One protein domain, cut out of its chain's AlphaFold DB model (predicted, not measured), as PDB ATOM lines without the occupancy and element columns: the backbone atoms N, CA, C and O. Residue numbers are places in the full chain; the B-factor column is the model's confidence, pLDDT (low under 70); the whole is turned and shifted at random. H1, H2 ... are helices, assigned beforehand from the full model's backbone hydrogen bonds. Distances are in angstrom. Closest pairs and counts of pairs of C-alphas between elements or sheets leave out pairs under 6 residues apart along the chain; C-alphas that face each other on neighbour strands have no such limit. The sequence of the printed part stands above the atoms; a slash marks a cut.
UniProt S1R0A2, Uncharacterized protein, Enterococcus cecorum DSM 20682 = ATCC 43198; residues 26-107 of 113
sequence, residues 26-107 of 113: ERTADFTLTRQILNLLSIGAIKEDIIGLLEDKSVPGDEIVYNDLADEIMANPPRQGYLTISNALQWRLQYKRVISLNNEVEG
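This is residues 26 to 107 of the 113 residues of an uncharacterized protein of Enterococcus cecorum DSM 20682 = ATCC 43198 (UniProt S1R0A2). Three helices pack together at one end of the domain: H1 and H2 form a helical hairpin, and H3 packs steeply on H2. From H3 a long stretch without a named element, residues 76 to 95, leads away to the short helix H4, which lies apart from the other three. The printed part has 82 residues with four named helices, in the order H1, H2, H3, H4, and no named strand; its class is all helix, though under half of the residues, 39 of 82, are in named elements. It is compact, with a radius of gyration of the C-alphas of 13.5 A, and spans 37 by 28 by 17 A.

H3, residues 63 to 75, touches H2, residues 47 to 56, at a steep tilt of 56 degrees, opposite ways; their closest C-alphas are those of Tyr 66 and Ile 51, 5.8 A apart. H1, residues 31 to 42, touches H2 with residues 37 to 40 alone, at a shallow tilt of 23 degrees, opposite ways, as a hairpin; the closest C-alphas are those of Ile 37 and Ile 50, 6.9 A apart. H1 and H3 are close but not clearly touching, with the C-alphas of Leu 41 and Met 74 closest at 7.7 A. H4, residues 96 to 99, is apart from H1, H2 and H3. In H1, H2 and H3 every O i to N i+4 pair is within hydrogen-bond range; H4 is too short for such a pair, and its one O i to N i+3 pair is not within range.

H3 measures 18.5 A from first to last C-alpha, H1 16.3 A, H2 14.3 A and H4 5.5 A. C-alpha 31, where H1 begins, is at (-47.802, -40.578, 15.347), and C-alpha 99, where H4 ends, at (-57.222, -47.986, 21.134).

The two C-alphas farthest apart, those of Ile 64 and Asn 102, are 40.0 A apart. The printed part has no cut. The link from H3 to H4 is long, with 20 residues. Mean pLDDT of the printed part is 88.6; residues 86 to 94 are under 70.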
ATOM      1  N   GLU A  26     -41.149 -50.879  17.511       92.12
ATOM      2  CA  GLU A  26     -40.995 -50.100  16.282       92.12
ATOM      3  C   GLU A  26     -42.213 -49.215  15.936       92.12
ATOM      4  O   GLU A  26     -42.201 -48.478  14.944       92.12
ATOM      5  N   ARG A  27     -43.297 -49.298  16.717       92.31
ATOM      6  CA  ARG A  27     -44.555 -48.546  16.542       92.31
ATOM      7  C   ARG A  27     -44.841 -47.590  17.705       92.31
ATOM      8  O   ARG A  27     -45.881 -46.925  17.715       92.31
ATOM      9  N   THR A  28     -43.929 -47.479  18.670       91.06
ATOM     10  CA  THR A  28     -44.117 -46.673  19.891       91.06
ATOM     11  C   THR A  28     -43.891 -45.168  19.713       91.06
ATOM     12  O   THR A  28     -44.261 -44.391  20.590       91.06
ATOM     13  N   ALA A  29     -43.323 -44.725  18.590       91.12
ATOM     14  CA  ALA A  29     -43.030 -43.313  18.351       91.12
ATOM     15  C   ALA A  29     -44.296 -42.428  18.253       91.12
ATOM     16  O   ALA A  29     -45.422 -42.916  18.107       91.12
ATOM     17  N   ASP A  30     -44.106 -41.104  18.305       91.38
ATOM     18  CA  ASP A  30     -45.201 -40.147  18.117       91.38
ATOM     19  C   ASP A  30     -45.774 -40.233  16.695       91.38
ATOM     20  O   ASP A  30     -45.058 -40.105  15.698       91.38
ATOM     21  N   PHE A  31     -47.088 -40.421  16.605       91.94
ATOM     22  CA  PHE A  31     -47.802 -40.578  15.347       91.94
ATOM     23  C   PHE A  31     -47.651 -39.354  14.448       91.94
ATOM     24  O   PHE A  31     -47.425 -39.487  13.247       91.94
ATOM     25  N   THR A  32     -47.810 -38.160  15.011       91.94
ATOM     26  CA  THR A  32     -47.921 -36.925  14.234       91.94
ATOM     27  C   THR A  32     -46.565 -36.507  13.682       91.94
ATOM     28  O   THR A  32     -46.478 -36.104  12.520       91.94
ATOM     29  N   LEU A  33     -45.511 -36.632  14.488       93.69
ATOM     30  CA  LEU A  33     -44.142 -36.330  14.097       93.69
ATOM     31  C   LEU A  33     -43.632 -37.329  13.055       93.69
ATOM     32  O   LEU A  33     -43.207 -36.911  11.981       93.69
ATOM     33  N   THR A  34     -43.759 -38.637  13.309       95.31
ATOM     34  CA  THR A  34     -43.315 -39.661  12.341       95.31
ATOM     35  C   THR A  34     -44.069 -39.568  11.016       95.31
ATOM     36  O   THR A  34     -43.455 -39.688   9.959       95.31
ATOM     37  N   ARG A  35     -45.372 -39.246  11.037       95.75
ATOM     38  CA  ARG A  35     -46.164 -38.998   9.819       95.75
ATOM     39  C   ARG A  35     -45.632 -37.809   9.018       95.75
ATOM     40  O   ARG A  35     -45.555 -37.889   7.797       95.75
ATOM     41  N   GLN A  36     -45.291 -36.703   9.682       96.50
ATOM     42  CA  GLN A  36     -44.747 -35.514   9.014       96.50
ATOM     43  C   GLN A  36     -43.364 -35.776   8.423       96.50
ATOM     44  O   GLN A  36     -43.144 -35.425   7.268       96.50
ATOM     45  N   ILE A  37     -42.484 -36.452   9.165       97.00
ATOM     46  CA  ILE A  37     -41.165 -36.864   8.673       97.00
ATOM     47  C   ILE A  37     -41.314 -37.732   7.418       97.00
ATOM     48  O   ILE A  37     -40.755 -37.410   6.375       97.00
ATOM     49  N   LEU A  38     -42.122 -38.795   7.485       97.38
ATOM     50  CA  LEU A  38     -42.343 -39.698   6.352       97.38
ATOM     51  C   LEU A  38     -42.924 -38.972   5.132       97.38
ATOM     52  O   LEU A  38     -42.517 -39.239   4.003       97.38
ATOM     53  N   ASN A  39     -43.841 -38.024   5.348       97.38
ATOM     54  CA  ASN A  39     -44.384 -37.203   4.270       97.38
ATOM     55  C   ASN A  39     -43.308 -36.310   3.631       97.38
ATOM     56  O   ASN A  39     -43.239 -36.263   2.405       97.38
ATOM     57  N   LEU A  40     -42.467 -35.640   4.427       96.75
ATOM     58  CA  LEU A  40     -41.360 -34.821   3.917       96.75
ATOM     59  C   LEU A  40     -40.391 -35.662   3.081       96.75
ATOM     60  O   LEU A  40     -40.080 -35.315   1.942       96.75
ATOM     61  N   LEU A  41     -39.994 -36.826   3.593       96.38
ATOM     62  CA  LEU A  41     -39.123 -37.741   2.859       96.38
ATOM     63  C   LEU A  41     -39.766 -38.212   1.543       96.38
ATOM     64  O   LEU A  41     -39.085 -38.294   0.522       96.38
ATOM     65  N   SER A  42     -41.083 -38.449   1.525       96.69
ATOM     66  CA  SER A  42     -41.799 -38.887   0.316       96.69
ATOM     67  C   SER A  42     -41.819 -37.856  -0.819       96.69
ATOM     68  O   SER A  42     -41.964 -38.237  -1.980       96.69
ATOM     69  N   ILE A  43     -41.657 -36.565  -0.503       96.12
ATOM     70  CA  ILE A  43     -41.617 -35.472  -1.488       96.12
ATOM     71  C   ILE A  43     -40.188 -35.013  -1.820       96.12
ATOM     72  O   ILE A  43     -40.025 -34.046  -2.560       96.12
ATOM     73  N   GLY A  44     -39.163 -35.710  -1.317       95.06
ATOM     74  CA  GLY A  44     -37.757 -35.404  -1.594       95.06
ATOM     75  C   GLY A  44     -37.184 -34.256  -0.760       95.06
ATOM     76  O   GLY A  44     -36.342 -33.517  -1.264       95.06
ATOM     77  N   ALA A  45     -37.651 -34.096   0.482       95.19
ATOM     78  CA  ALA A  45     -37.130 -33.104   1.420       95.19
ATOM     79  C   ALA A  45     -35.616 -33.244   1.662       95.19
ATOM     80  O   ALA A  45     -35.068 -34.352   1.658       95.19
ATOM     81  N   ILE A  46     -34.961 -32.109   1.904       96.12
ATOM     82  CA  ILE A  46     -33.538 -32.036   2.258       96.12
ATOM     83  C   ILE A  46     -33.357 -31.974   3.778       96.12
ATOM     84  O   ILE A  46     -34.323 -31.859   4.536       96.12
ATOM     85  N   LYS A  47     -32.106 -32.053   4.240       96.38
ATOM     86  CA  LYS A  47     -31.761 -32.062   5.669       96.38
ATOM     87  C   LYS A  47     -32.365 -30.869   6.414       96.38
ATOM     88  O   LYS A  47     -32.922 -31.025   7.496       96.38
ATOM     89  N   GLU A  48     -32.300 -29.692   5.807       97.00
ATOM     90  CA  GLU A  48     -32.776 -28.429   6.363       97.00
ATOM     91  C   GLU A  48     -34.293 -28.430   6.600       97.00
ATOM     92  O   GLU A  48     -34.755 -27.870   7.593       97.00
ATOM     93  N   ASP A  49     -35.070 -29.112   5.751       97.19
ATOM     94  CA  ASP A  49     -36.519 -29.256   5.939       97.19
ATOM     95  C   ASP A  49     -36.837 -30.123   7.168       97.19
ATOM     96  O   ASP A  49     -37.777 -29.841   7.917       97.19
ATOM     97  N   ILE A  50     -36.047 -31.181   7.391       97.12
ATOM     98  CA  ILE A  50     -36.183 -32.055   8.563       97.12
ATOM     99  C   ILE A  50     -35.809 -31.293   9.834       97.12
ATOM    100  O   ILE A  50     -36.567 -31.341  10.801       97.12
ATOM    101  N   ILE A  51     -34.700 -30.546   9.827       96.69
ATOM    102  CA  ILE A  51     -34.298 -29.694  10.959       96.69
ATOM    103  C   ILE A  51     -35.408 -28.688  11.281       96.69
ATOM    104  O   ILE A  51     -35.852 -28.622  12.427       96.69
ATOM    105  N   GLY A  52     -35.933 -27.987  10.270       96.62
ATOM    106  CA  GLY A  52     -37.024 -27.029  10.454       96.62
ATOM    107  C   GLY A  52     -38.289 -27.660  11.049       96.62
ATOM    108  O   GLY A  52     -38.957 -27.042  11.876       96.62
ATOM    109  N   LEU A  53     -38.604 -28.914  10.699       95.81
ATOM    110  CA  LEU A  53     -39.704 -29.653  11.325       95.81
ATOM    111  C   LEU A  53     -39.431 -29.968  12.805       95.81
ATOM    112  O   LEU A  53     -40.343 -29.847  13.627       95.81
ATOM    113  N   LEU A  54     -38.215 -30.407  13.148       94.44
ATOM    114  CA  LEU A  54     -37.836 -30.717  14.533       94.44
ATOM    115  C   LEU A  54     -37.909 -29.463  15.417       94.44
ATOM    116  O   LEU A  54     -38.451 -29.526  16.525       94.44
ATOM    117  N   GLU A  55     -37.458 -28.323  14.891       93.94
ATOM    118  CA  GLU A  55     -37.557 -27.011  15.537       93.94
ATOM    119  C   GLU A  55     -39.013 -26.559  15.713       93.94
ATOM    120  O   GLU A  55     -39.424 -26.227  16.828       93.94
ATOM    121  N   ASP A  56     -39.827 -26.608  14.649       93.31
ATOM    122  CA  ASP A  56     -41.255 -26.249  14.681       93.31
ATOM    123  C   ASP A  56     -42.024 -27.074  15.720       93.31
ATOM    124  O   ASP A  56     -42.872 -26.567  16.458       93.31
ATOM    125  N   LYS A  57     -41.692 -28.364  15.830       90.31
ATOM    126  CA  LYS A  57     -42.302 -29.272  16.806       90.31
ATOM    127  C   LYS A  57     -41.694 -29.176  18.198       90.31
ATOM    128  O   LYS A  57     -42.181 -29.860  19.101       90.31
ATOM    129  N   SER A  58     -40.701 -28.306  18.389       89.06
ATOM    130  CA  SER A  58     -40.001 -28.112  19.659       89.06
ATOM    131  C   SER A  58     -39.537 -29.449  20.246       89.06
ATOM    132  O   SER A  58     -39.752 -29.726  21.432       89.06
ATOM    133  N   VAL A  59     -38.981 -30.315  19.387       89.00
ATOM    134  CA  VAL A  59     -38.380 -31.582  19.812       89.00
ATOM    135  C   VAL A  59     -37.231 -31.251  20.767       89.00
ATOM    136  O   VAL A  59     -36.470 -30.340  20.481       89.00
ATOM    137  N   PRO A  60     -37.077 -31.919  21.919       87.62
ATOM    138  CA  PRO A  60     -35.973 -31.611  22.821       87.62
ATOM    139  C   PRO A  60     -34.612 -31.813  22.139       87.62
ATOM    140  O   PRO A  60     -34.278 -32.929  21.748       87.62
ATOM    141  N   GLY A  61     -33.830 -30.744  22.017       89.62
ATOM    142  CA  GLY A  61     -32.519 -30.764  21.376       89.62
ATOM    143  C   GLY A  61     -31.972 -29.357  21.158       89.62
ATOM    144  O   GLY A  61     -32.695 -28.369  21.297       89.62
ATOM    145  N   ASP A  62     -30.681 -29.275  20.857       93.44
ATOM    146  CA  ASP A  62     -30.031 -28.075  20.339       93.44
ATOM    147  C   ASP A  62     -29.696 -28.249  18.847       93.44
ATOM    148  O   ASP A  62     -30.008 -29.272  18.237       93.44
ATOM    149  N   GLU A  63     -29.060 -27.243  18.250       93.81
ATOM    150  CA  GLU A  63     -28.690 -27.247  16.832       93.81
ATOM    151  C   GLU A  63     -27.810 -28.449  16.446       93.81
ATOM    152  O   GLU A  63     -27.962 -28.998  15.353       93.81
ATOM    153  N   ILE A  64     -26.915 -28.889  17.336       95.31
ATOM    154  CA  ILE A  64     -26.042 -30.042  17.085       95.31
ATOM    155  C   ILE A  64     -26.893 -31.313  17.060       95.31
ATOM    156  O   ILE A  64     -26.837 -32.074  16.096       95.31
ATOM    157  N   VAL A  65     -27.752 -31.491  18.068       95.38
ATOM    158  CA  VAL A  65     -28.669 -32.635  18.156       95.38
ATOM    159  C   VAL A  65     -29.607 -32.696  16.949       95.38
ATOM    160  O   VAL A  65     -29.826 -33.775  16.407       95.38
ATOM    161  N   TYR A  66     -30.151 -31.566  16.488       95.56
ATOM    162  CA  TYR A  66     -31.019 -31.561  15.307       95.56
ATOM    163  C   TYR A  66     -30.279 -31.927  14.027       95.56
ATOM    164  O   TYR A  66     -30.840 -32.631  13.189       95.56
ATOM    165  N   ASN A  67     -29.031 -31.484  13.875       96.56
ATOM    166  CA  ASN A  67     -28.214 -31.858  12.728       96.56
ATOM    167  C   ASN A  67     -27.948 -33.367  12.691       96.56
ATOM    168  O   ASN A  67     -28.139 -33.975  11.637       96.56
ATOM    169  N   ASP A  68     -27.562 -33.952  13.825       96.94
ATOM    170  CA  ASP A  68     -27.293 -35.387  13.942       96.94
ATOM    171  C   ASP A  68     -28.573 -36.214  13.721       96.94
ATOM    172  O   ASP A  68     -28.572 -37.183  12.959       96.94
ATOM    173  N   LEU A  69     -29.697 -35.793  14.317       96.00
ATOM    174  CA  LEU A  69     -30.998 -36.442  14.126       96.00
ATOM    175  C   LEU A  69     -31.476 -36.363  12.676       96.00
ATOM    176  O   LEU A  69     -32.045 -37.327  12.170       96.00
ATOM    177  N   ALA A  70     -31.276 -35.232  11.999       96.81
ATOM    178  CA  ALA A  70     -31.668 -35.095  10.604       96.81
ATOM    179  C   ALA A  70     -30.848 -36.030   9.700       96.81
ATOM    180  O   ALA A  70     -31.430 -36.681   8.832       96.81
ATOM    181  N   ASP A  71     -29.540 -36.167   9.945       97.25
ATOM    182  CA  ASP A  71     -28.704 -37.140   9.230       97.25
ATOM    183  C   ASP A  71     -29.175 -38.581   9.483       97.25
ATOM    184  O   ASP A  71     -29.313 -39.366   8.539       97.25
ATOM    185  N   GLU A  72     -29.487 -38.927  10.736       97.00
ATOM    186  CA  GLU A  72     -30.008 -40.248  11.096       97.00
ATOM    187  C   GLU A  72     -31.363 -40.533  10.435       97.00
ATOM    188  O   GLU A  72     -31.537 -41.602   9.858       97.00
ATOM    189  N   ILE A  73     -32.299 -39.581  10.454       96.38
ATOM    190  CA  ILE A  73     -33.627 -39.711   9.833       96.38
ATOM    191  C   ILE A  73     -33.515 -39.898   8.317       96.38
ATOM    192  O   ILE A  73     -34.275 -40.674   7.737       96.38
ATOM    193  N   MET A  74     -32.589 -39.197   7.659       95.12
ATOM    194  CA  MET A  74     -32.374 -39.353   6.221       95.12
ATOM    195  C   MET A  74     -31.746 -40.710   5.879       95.12
ATOM    196  O   MET A  74     -32.129 -41.321   4.881       95.12
ATOM    197  N   ALA A  75     -30.806 -41.193   6.696       96.81
ATOM    198  CA  ALA A  75     -30.157 -42.487   6.495       96.81
ATOM    199  C   ALA A  75     -31.074 -43.670   6.851       96.81
ATOM    200  O   ALA A  75     -31.092 -44.679   6.147       96.81
ATOM    201  N   ASN A  76     -31.845 -43.533   7.931       96.00
ATOM    202  CA  ASN A  76     -32.717 -44.549   8.507       96.00
ATOM    203  C   ASN A  76     -34.085 -43.933   8.859       96.00
ATOM    204  O   ASN A  76     -34.349 -43.619  10.023       96.00
ATOM    205  N   PRO A  77     -34.984 -43.766   7.871       95.25
ATOM    206  CA  PRO A  77     -36.300 -43.184   8.104       95.25
ATOM    207  C   PRO A  77     -37.087 -43.916   9.202       95.25
ATOM    208  O   PRO A  77     -37.133 -45.152   9.206       95.25
ATOM    209  N   PRO A  78     -37.762 -43.187  10.110       95.00
ATOM    210  CA  PRO A  78     -38.510 -43.811  11.187       95.00
ATOM    211  C   PRO A  78     -39.734 -44.548  10.645       95.00
ATOM    212  O   PRO A  78     -40.385 -44.126   9.689       95.00
ATOM    213  N   ARG A  79     -40.120 -45.625  11.323       95.19
ATOM    214  CA  ARG A  79     -41.417 -46.265  11.102       95.19
ATOM    215  C   ARG A  79     -42.549 -45.390  11.651       95.19
ATOM    216  O   ARG A  79     -42.360 -44.611  12.583       95.19
ATOM    217  N   GLN A  80     -43.750 -45.536  11.086       95.56
ATOM    218  CA  GLN A  80     -44.932 -44.832  11.585       95.56
ATOM    219  C   GLN A  80     -45.230 -45.269  13.025       95.56
ATOM    220  O   GLN A  80     -45.572 -46.427  13.276       95.56
ATOM    221  N   GLY A  81     -45.127 -44.323  13.955       93.25
ATOM    222  CA  GLY A  81     -45.537 -44.514  15.337       93.25
ATOM    223  C   GLY A  81     -47.048 -44.367  15.508       93.25
ATOM    224  O   GLY A  81     -47.713 -43.757  14.670       93.25
ATOM    225  N   TYR A  82     -47.606 -44.917  16.584       91.25
ATOM    226  CA  TYR A  82     -49.050 -44.867  16.868       91.25
ATOM    227  C   TYR A  82     -49.395 -44.291  18.240       91.25
ATOM    228  O   TYR A  82     -50.577 -44.114  18.553       91.25
ATOM    229  N   LEU A  83     -48.385 -43.941  19.036       88.06
ATOM    230  CA  LEU A  83     -48.592 -43.200  20.273       88.06
ATOM    231  C   LEU A  83     -48.723 -41.704  19.977       88.06
ATOM    232  O   LEU A  83     -48.461 -41.237  18.874       88.06
ATOM    233  N   THR A  84     -49.203 -40.933  20.945       83.62
ATOM    234  CA  THR A  84     -49.225 -39.468  20.857       83.62
ATOM    235  C   THR A  84     -48.486 -38.921  22.068       83.62
ATOM    236  O   THR A  84     -48.966 -39.041  23.197       83.62
ATOM    237  N   ILE A  85     -47.303 -38.364  21.822       74.19
ATOM    238  CA  ILE A  85     -46.349 -37.892  22.823       74.19
ATOM    239  C   ILE A  85     -46.291 -36.370  22.697       74.19
ATOM    240  O   ILE A  85     -45.716 -35.826  21.762       74.19
ATOM    241  N   SER A  86     -46.926 -35.661  23.629       65.69
ATOM    242  CA  SER A  86     -46.900 -34.196  23.650       65.69
ATOM    243  C   SER A  86     -45.880 -33.699  24.669       65.69
ATOM    244  O   SER A  86     -45.931 -34.090  25.836       65.69
ATOM    245  N   ASN A  87     -45.015 -32.776  24.240       62.19
ATOM    246  CA  ASN A  87     -44.004 -32.130  25.083       62.19
ATOM    247  C   ASN A  87     -44.630 -31.412  26.309       62.19
ATOM    248  O   ASN A  87     -44.051 -31.382  27.388       62.19
ATOM    249  N   ALA A  88     -45.870 -30.914  26.188       56.19
ATOM    250  CA  ALA A  88     -46.598 -30.222  27.263       56.19
ATOM    251  C   ALA A  88     -47.449 -31.147  28.161       56.19
ATOM    252  O   ALA A  88     -47.960 -30.721  29.197       56.19
ATOM    253  N   LEU A  89     -47.635 -32.412  27.773       51.91
ATOM    254  CA  LEU A  89     -48.473 -33.386  28.480       51.91
ATOM    255  C   LEU A  89     -47.700 -34.677  28.753       51.91
ATOM    256  O   LEU A  89     -48.254 -35.766  28.640       51.91
ATOM    257  N   GLN A  90     -46.442 -34.549  29.183       45.97
ATOM    258  CA  GLN A  90     -45.573 -35.671  29.568       45.97
ATOM    259  C   GLN A  90     -46.253 -36.687  30.513       45.97
ATOM    260  O   GLN A  90     -45.912 -37.864  30.505       45.97
ATOM    261  N   TRP A  91     -47.261 -36.248  31.280       51.16
ATOM    262  CA  TRP A  91     -48.009 -37.062  32.247       51.16
ATOM    263  C   TRP A  91     -49.389 -37.542  31.762       51.16
ATOM    264  O   TRP A  91     -50.055 -38.296  32.467       51.16
ATOM    265  N   ARG A  92     -49.856 -37.106  30.583       55.78
ATOM    266  CA  ARG A  92     -51.133 -37.535  29.986       55.78
ATOM    267  C   ARG A  92     -50.904 -38.007  28.560       55.78
ATOM    268  O   ARG A  92     -51.068 -37.251  27.604       55.78
ATOM    269  N   LEU A  93     -50.573 -39.288  28.431       61.06
ATOM    270  CA  LEU A  93     -50.565 -39.959  27.140       61.06
ATOM    271  C   LEU A  93     -51.959 -39.849  26.505       61.06
ATOM    272  O   LEU A  93     -52.956 -40.235  27.116       61.06
ATOM    273  N   GLN A  94     -52.043 -39.330  25.280       67.88
ATOM    274  CA  GLN A  94     -53.287 -39.388  24.516       67.88
ATOM    275  C   GLN A  94     -53.379 -40.761  23.845       67.88
ATOM    276  O   GLN A  94     -52.720 -41.031  22.847       67.88
ATOM    277  N   TYR A  95     -54.199 -41.642  24.412       75.94
ATOM    278  CA  TYR A  95     -54.307 -43.041  23.991       75.94
ATOM    279  C   TYR A  95     -55.474 -43.325  23.039       75.94
ATOM    280  O   TYR A  95     -55.548 -44.408  22.469       75.94
ATOM    281  N   LYS A  96     -56.364 -42.349  22.805       79.62
ATOM    282  CA  LYS A  96     -57.564 -42.524  21.968       79.62
ATOM    283  C   LYS A  96     -57.250 -43.096  20.582       79.62
ATOM    284  O   LYS A  96     -57.996 -43.930  20.087       79.62
ATOM    285  N   ARG A  97     -56.147 -42.653  19.966       84.50
ATOM    286  CA  ARG A  97     -55.726 -43.132  18.646       84.50
ATOM    287  C   ARG A  97     -55.435 -44.625  18.677       84.50
ATOM    288  O   ARG A  97     -56.024 -45.347  17.885       84.50
ATOM    289  N   VAL A  98     -54.568 -45.072  19.585       84.00
ATOM    290  CA  VAL A  98     -54.058 -46.447  19.574       84.00
ATOM    291  C   VAL A  98     -55.151 -47.470  19.897       84.00
ATOM    292  O   VAL A  98     -55.213 -48.513  19.252       84.00
ATOM    293  N   ILE A  99     -56.082 -47.122  20.793       83.56
ATOM    294  CA  ILE A  99     -57.222 -47.986  21.134       83.56
ATOM    295  C   ILE A  99     -58.268 -48.065  20.011       83.56
ATOM    296  O   ILE A  99     -58.987 -49.047  19.912       83.56
ATOM    297  N   SER A 100     -58.341 -47.061  19.128       84.88
ATOM    298  CA  SER A 100     -59.309 -47.026  18.015       84.88
ATOM    299  C   SER A 100     -58.857 -47.748  16.742       84.88
ATOM    300  O   SER A 100     -59.559 -47.700  15.736       84.88
ATOM    301  N   LEU A 101     -57.679 -48.384  16.749       85.25
ATOM    302  CA  LEU A 101     -57.087 -48.991  15.548       85.25
ATOM    303  C   LEU A 101     -57.683 -50.352  15.173       85.25
ATOM    304  O   LEU A 101     -57.300 -50.882  14.138       85.25
ATOM    305  N   ASN A 102     -58.569 -50.930  15.995       84.25
ATOM    306  CA  ASN A 102     -59.328 -52.157  15.691       84.25
ATOM    307  C   ASN A 102     -58.500 -53.316  15.091       84.25
ATOM    308  O   ASN A 102     -59.008 -54.088  14.284       84.25
ATOM    309  N   ASN A 103     -57.225 -53.448  15.479       85.25
ATOM    310  CA  ASN A 103     -56.292 -54.465  14.968       85.25
ATOM    311  C   ASN A 103     -56.016 -54.394  13.452       85.25
ATOM    312  O   ASN A 103     -55.594 -55.379  12.854       85.25
ATOM    313  N   GLU A 104     -56.213 -53.231  12.825       89.00
ATOM    314  CA  GLU A 104     -55.936 -53.006  11.396       89.00
ATOM    315  C   GLU A 104     -54.456 -52.709  11.101       89.00
ATOM    316  O   GLU A 104     -54.030 -52.682   9.947       89.00
ATOM    317  N   VAL A 105     -53.660 -52.457  12.141       89.06
ATOM    318  CA  VAL A 105     -52.256 -52.061  12.032       89.06
ATOM    319  C   VAL A 105     -51.363 -53.180  12.544       89.06
ATOM    320  O   VAL A 105     -51.435 -53.564  13.709       89.06
ATOM    321  N   GLU A 106     -50.457 -53.651  11.692       90.38
ATOM    322  CA  GLU A 106     -49.428 -54.603  12.099       90.38
ATOM    323  C   GLU A 106     -48.533 -54.012  13.202       90.38
ATOM    324  O   GLU A 106     -48.010 -52.894  13.084       90.38
ATOM    325  N   GLY A 107     -48.359 -54.783  14.276       88.88
ATOM    326  CA  GLY A 107     -47.638 -54.362  15.474       88.88
ATOM    327  C   GLY A 107     -48.493 -53.580  16.478       88.88
ATOM    328  O   GLY A 107     -47.948 -53.100  17.467       88.88
TER     329      GLY A 107